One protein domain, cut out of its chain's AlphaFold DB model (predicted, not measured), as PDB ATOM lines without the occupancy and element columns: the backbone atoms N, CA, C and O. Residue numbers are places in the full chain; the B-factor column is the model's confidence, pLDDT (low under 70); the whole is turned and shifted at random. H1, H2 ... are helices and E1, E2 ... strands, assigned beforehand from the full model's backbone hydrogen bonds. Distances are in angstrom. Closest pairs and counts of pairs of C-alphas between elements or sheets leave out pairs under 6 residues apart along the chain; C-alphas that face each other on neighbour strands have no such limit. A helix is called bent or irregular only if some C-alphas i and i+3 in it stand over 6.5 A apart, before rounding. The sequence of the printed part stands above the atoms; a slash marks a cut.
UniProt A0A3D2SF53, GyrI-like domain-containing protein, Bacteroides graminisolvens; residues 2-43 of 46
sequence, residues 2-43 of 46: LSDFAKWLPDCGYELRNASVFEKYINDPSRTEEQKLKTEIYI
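Overview. This is residues 2 to 43 of the 46 residues of the protein "GyrI-like domain-containing protein" of Bacteroides graminisolvens (UniProt A0A3D2SF53). A narrow two-stranded hairpin, E1 and E2, has a short helix, H1, off one end and a long loop at the other, whose residues 30 to 35 stick out. The printed part has 42 residues, with one named helix and two named strands in the order H1, E1, E2; the sheet's order is E1 - E2, antiparallel. The class is mixed, helices and strands, though under half of the residues are in named elements. The whole is only just loose, close to extended, with a radius of gyration of the C-alphas of 13.3 A, and its C-alphas span 37 by 19 by 14 A.

Along the chain. Find C-alpha 2 at (1.870, 20.324, -38.277); from there H1, residues 2 to 11, runs 15.3 A to C-alpha 11 at (9.192, 15.789, -25.663). Next comes E1, residues 22 to 25, 10.0 A long. E2, residues 39 to 42, covers 9.5 A and ends at C-alpha 42, (11.379, 16.400, -43.406).

Arrangement. Look first at the hairpin of E1 and E2, whose directions stand at 155 degrees. C-alphas 25 and 39 face each other at 4.4 A, and N 24 and O 40 are within hydrogen-bond range at 2.9 A, as are N 42 and O 22 at 2.9 A. H1 and E2 are apart. In H1, 2 of 6 O i to N i+4 pairs and 3 of 7 O i to N i+3 pairs are within hydrogen-bond range. H1 is neither bent nor irregular, but only just: C-alphas 7 and 10 are 6.1 A apart.

Size, cuts and confidence. The two C-alphas farthest apart are those of Gly 13 and Arg 31, at 38.3 A. The printed part has no cut. The link from H1 to E1 is short, with 10 residues; that from E1 to E2 is long, with 13, and residues 30 to 35 in it stand free. Look for pLDDT under 70 at residues 2 to 4 and 6; the mean of the printed part is 88.4.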
ATOM      1  N   LEU A   2       0.752  19.511 -38.818       56.81
ATOM      2  CA  LEU A   2       1.870  20.324 -38.277       56.81
ATOM      3  C   LEU A   2       1.757  20.590 -36.762       56.81
ATOM      4  O   LEU A   2       2.764  20.706 -36.072       56.81
ATOM      5  N   SER A   3       0.529  20.621 -36.237       58.66
ATOM      6  CA  SER A   3       0.227  20.744 -34.804       58.66
ATOM      7  C   SER A   3       0.769  19.591 -33.953       58.66
ATOM      8  O   SER A   3       1.047  19.789 -32.774       58.66
ATOM      9  N   ASP A   4       0.930  18.401 -34.534       65.62
ATOM     10  CA  ASP A   4       1.302  17.188 -33.799       65.62
ATOM     11  C   ASP A   4       2.821  17.138 -33.556       65.62
ATOM     12  O   ASP A   4       3.283  16.761 -32.478       65.62
ATOM     13  N   PHE A   5       3.601  17.645 -34.517       72.56
ATOM     14  CA  PHE A   5       5.048  17.813 -34.390       72.56
ATOM     15  C   PHE A   5       5.425  18.833 -33.314       72.56
ATOM     16  O   PHE A   5       6.333  18.584 -32.527       72.56
ATOM     17  N   ALA A   6       4.691  19.944 -33.213       69.12
ATOM     18  CA  ALA A   6       4.968  20.984 -32.221       69.12
ATOM     19  C   ALA A   6       4.892  20.483 -30.766       69.12
ATOM     20  O   ALA A   6       5.528  21.066 -29.893       69.12
ATOM     21  N   LYS A   7       4.138  19.406 -30.504       76.56
ATOM     22  CA  LYS A   7       4.074  18.762 -29.187       76.56
ATOM     23  C   LYS A   7       5.114  17.649 -29.027       76.56
ATOM     24  O   LYS A   7       5.759  17.574 -27.993       76.56
ATOM     25  N   TRP A   8       5.283  16.803 -30.044       83.88
ATOM     26  CA  TRP A   8       6.175  15.641 -29.975       83.88
ATOM     27  C   TRP A   8       7.672  15.996 -29.998       83.88
ATOM     28  O   TRP A   8       8.465  15.338 -29.329       83.88
ATOM     29  N   LEU A   9       8.079  17.029 -30.747       84.25
ATOM     30  CA  LEU A   9       9.492  17.417 -30.844       84.25
ATOM     31  C   LEU A   9      10.098  17.875 -29.510       84.25
ATOM     32  O   LEU A   9      11.160  17.353 -29.159       84.25
ATOM     33  N   PRO A  10       9.443  18.773 -28.742       80.81
ATOM     34  CA  PRO A  10       9.930  19.152 -27.418       80.81
ATOM     35  C   PRO A  10      10.071  17.961 -26.464       80.81
ATOM     36  O   PRO A  10      11.074  17.873 -25.760       80.81
ATOM     37  N   ASP A  11       9.130  17.008 -26.491       86.56
ATOM     38  CA  ASP A  11       9.192  15.789 -25.663       86.56
ATOM     39  C   ASP A  11      10.420  14.918 -26.002       86.56
ATOM     40  O   ASP A  11      10.917  14.173 -25.156       86.56
ATOM     41  N   CYS A  12      10.941  15.027 -27.227       84.69
ATOM     42  CA  CYS A  12      12.145  14.332 -27.682       84.69
ATOM     43  C   CYS A  12      13.445  15.131 -27.461       84.69
ATOM     44  O   CYS A  12      14.517  14.631 -27.799       84.69
ATOM     45  N   GLY A  13      13.369  16.352 -26.918       88.44
ATOM     46  CA  GLY A  13      14.527  17.223 -26.694       88.44
ATOM     47  C   GLY A  13      15.060  17.912 -27.954       88.44
ATOM     48  O   GLY A  13      16.212  18.338 -27.964       88.44
ATOM     49  N   TYR A  14      14.248  18.013 -29.009       89.00
ATOM     50  CA  TYR A  14      14.620  18.686 -30.254       89.00
ATOM     51  C   TYR A  14      13.882  20.018 -30.416       89.00
ATOM     52  O   TYR A  14      12.699  20.136 -30.094       89.00
ATOM     53  N   GLU A  15      14.567  21.002 -30.997       86.81
ATOM     54  CA  GLU A  15      14.010  22.311 -31.339       86.81
ATOM     55  C   GLU A  15      13.874  22.469 -32.859       86.81
ATOM     56  O   GLU A  15      14.670  21.930 -33.631       86.81
ATOM     57  N   LEU A  16      12.858  23.212 -33.306       86.38
ATOM     58  CA  LEU A  16      12.673  23.543 -34.720       86.38
ATOM     59  C   LEU A  16      13.509  24.770 -35.092       86.38
ATOM     60  O   LEU A  16      13.395  25.812 -34.448       86.38
ATOM     61  N   ARG A  17      14.263  24.692 -36.193       87.94
ATOM     62  CA  ARG A  17      14.866  25.889 -36.804       87.94
ATOM     63  C   ARG A  17      13.842  26.623 -37.673       87.94
ATOM     64  O   ARG A  17      12.881  26.028 -38.161       87.94
ATOM     65  N   ASN A  18      14.089  27.905 -37.943       88.88
ATOM     66  CA  ASN A  18      13.235  28.729 -38.804       88.88
ATOM     67  C   ASN A  18      13.381  28.358 -40.296       88.88
ATOM     68  O   ASN A  18      14.039  29.051 -41.071       88.88
ATOM     69  N   ALA A  19      12.800  27.225 -40.684       89.06
ATOM     70  CA  ALA A  19      12.706  26.746 -42.055       89.06
ATOM     71  C   ALA A  19      11.399  25.965 -42.255       89.06
ATOM     72  O   ALA A  19      10.768  25.518 -41.299       89.06
ATOM     73  N   SER A  20      10.990  25.787 -43.509       87.88
ATOM     74  CA  SER A  20       9.765  25.058 -43.841       87.88
ATOM     75  C   SER A  20       9.927  23.546 -43.665       87.88
ATOM     76  O   SER A  20      10.940  22.967 -44.059       87.88
ATOM     77  N   VAL A  21       8.887  22.907 -43.127       89.00
ATOM     78  CA  VAL A  21       8.670  21.458 -43.233       89.00
ATOM     79  C   VAL A  21       8.225  21.148 -44.658       89.00
ATOM     80  O   VAL A  21       7.474  21.925 -45.253       89.00
ATOM     81  N   PHE A  22       8.662  20.020 -45.206       91.00
ATOM     82  CA  PHE A  22       8.173  19.551 -46.497       91.00
ATOM     83  C   PHE A  22       7.980  18.039 -46.507       91.00
ATOM     84  O   PHE A  22       8.593  17.299 -45.737       91.00
ATOM     85  N   GLU A  23       7.117  17.601 -47.413       93.69
ATOM     86  CA  GLU A  23       6.834  16.198 -47.662       93.69
ATOM     87  C   GLU A  23       7.488  15.772 -48.969       93.69
ATOM     88  O   GLU A  23       7.495  16.508 -49.960       93.69
ATOM     89  N   LYS A  24       8.021  14.557 -48.985       94.75
ATOM     90  CA  LYS A  24       8.556  13.931 -50.186       94.75
ATOM     91  C   LYS A  24       7.810  12.638 -50.440       94.75
ATOM     92  O   LYS A  24       7.927  11.688 -49.668       94.75
ATOM     93  N   TYR A  25       7.077  12.589 -51.544       96.06
ATOM     94  CA  TYR A  25       6.449  11.359 -52.012       96.06
ATOM     95  C   TYR A  25       7.523  10.344 -52.416       96.06
ATOM     96  O   TYR A  25       8.376  10.624 -53.259       96.06
ATOM     97  N   ILE A  26       7.488   9.167 -51.793       97.25
ATOM     98  CA  ILE A  26       8.377   8.044 -52.122       97.25
ATOM     99  C   ILE A  26       7.870   7.343 -53.386       97.25
ATOM    100  O   ILE A  26       8.656   6.890 -54.217       97.25
ATOM    101  N   ASN A  27       6.550   7.258 -53.541       96.81
ATOM    102  CA  ASN A  27       5.878   6.703 -54.705       96.81
ATOM    103  C   ASN A  27       5.051   7.758 -55.439       96.81
ATOM    104  O   ASN A  27       4.578   8.724 -54.854       96.81
ATOM    105  N   ASP A  28       4.895   7.553 -56.747       96.94
ATOM    106  CA  ASP A  28       4.196   8.480 -57.635       96.94
ATOM    107  C   ASP A  28       2.709   8.590 -57.244       96.94
ATOM    108  O   ASP A  28       1.971   7.602 -57.379       96.94
ATOM    109  N   PRO A  29       2.256   9.768 -56.780       95.56
ATOM    110  CA  PRO A  29       0.899   9.943 -56.291       95.56
ATOM    111  C   PRO A  29      -0.154   9.915 -57.400       95.56
ATOM    112  O   PRO A  29      -1.322   9.675 -57.116       95.56
ATOM    113  N   SER A  30       0.236  10.097 -58.666       96.38
ATOM    114  CA  SER A  30      -0.706  10.064 -59.793       96.38
ATOM    115  C   SER A  30      -1.211   8.656 -60.126       96.38
ATOM    116  O   SER A  30      -2.239   8.507 -60.784       96.38
ATOM    117  N   ARG A  31      -0.494   7.618 -59.675       97.00
ATOM    118  CA  ARG A  31      -0.765   6.210 -60.013       97.00
ATOM    119  C   ARG A  31      -0.787   5.263 -58.817       97.00
ATOM    120  O   ARG A  31      -0.879   4.051 -59.002       97.00
ATOM    121  N   THR A  32      -0.651   5.790 -57.606       97.12
ATOM    122  CA  THR A  32      -0.693   4.993 -56.380       97.12
ATOM    123  C   THR A  32      -2.018   5.248 -55.677       97.12
ATOM    124  O   THR A  32      -2.372   6.393 -55.423       97.12
ATOM    125  N   GLU A  33      -2.731   4.177 -55.330       97.75
ATOM    126  CA  GLU A  33      -3.893   4.257 -54.440       97.75
ATOM    127  C   GLU A  33      -3.524   4.958 -53.126       97.75
ATOM    128  O   GLU A  33      -2.470   4.693 -52.546       97.75
ATOM    129  N   GLU A  34      -4.421   5.808 -52.629       95.56
ATOM    130  CA  GLU A  34      -4.192   6.655 -51.455       95.56
ATOM    131  C   GLU A  34      -3.687   5.869 -50.235       95.56
ATOM    132  O   GLU A  34      -2.715   6.268 -49.598       95.56
ATOM    133  N   GLN A  35      -4.258   4.690 -49.959       96.75
ATOM    134  CA  GLN A  35      -3.886   3.866 -48.796       96.75
ATOM    135  C   GLN A  35      -2.481   3.249 -48.905       96.75
ATOM    136  O   GLN A  35      -1.953   2.716 -47.929       96.75
ATOM    137  N   LYS A  36      -1.879   3.287 -50.098       96.62
ATOM    138  CA  LYS A  36      -0.525   2.799 -50.379       96.62
ATOM    139  C   LYS A  36       0.472   3.944 -50.560       96.62
ATOM    140  O   LYS A  36       1.656   3.665 -50.779       96.62
ATOM    141  N   LEU A  37       0.037   5.208 -50.504       97.62
ATOM    142  CA  LEU A  37       0.941   6.351 -50.586       97.62
ATOM    143  C   LEU A  37       1.919   6.337 -49.415       97.62
ATOM    144  O   LEU A  37       1.562   6.062 -48.272       97.62
ATOM    145  N   LYS A  38       3.178   6.623 -49.730       96.75
ATOM    146  CA  LYS A  38       4.258   6.736 -48.762       96.75
ATOM    147  C   LYS A  38       4.927   8.085 -48.949       96.75
ATOM    148  O   LYS A  38       5.382   8.408 -50.047       96.75
ATOM    149  N   THR A  39       5.022   8.840 -47.868       96.00
ATOM    150  CA  THR A  39       5.743  10.108 -47.815       96.00
ATOM    151  C   THR A  39       6.802  10.061 -46.726       96.00
ATOM    152  O   THR A  39       6.643   9.404 -45.698       96.00
ATOM    153  N   GLU A  40       7.905  10.756 -46.965       95.94
ATOM    154  CA  GLU A  40       8.845  11.154 -45.923       95.94
ATOM    155  C   GLU A  40       8.511  12.587 -45.510       95.94
ATOM    156  O   GLU A  40       8.324  13.449 -46.370       95.94
ATOM    157  N   ILE A  41       8.458  12.846 -44.205       92.19
ATOM    158  CA  ILE A  41       8.263  14.190 -43.660       92.19
ATOM    159  C   ILE A  41       9.622  14.695 -43.178       92.19
ATOM    160  O   ILE A  41      10.231  14.098 -42.290       92.19
ATOM    161  N   TYR A  42      10.101  15.791 -43.762       92.44
ATOM    162  CA  TYR A  42      11.379  16.400 -43.406       92.44
ATOM    163  C   TYR A  42      11.152  17.555 -42.438       92.44
ATOM    164  O   TYR A  42      10.590  18.591 -42.803       92.44
ATOM    165  N   ILE A  43      11.618  17.374 -41.203       90.56
ATOM    166  CA  ILE A  43      11.474  18.348 -40.124       90.56
ATOM    167  C   ILE A  43      12.808  19.076 -39.919       90.56
ATOM    168  O   ILE A  43      13.827  18.425 -39.680       90.56
TER     169      ILE A  43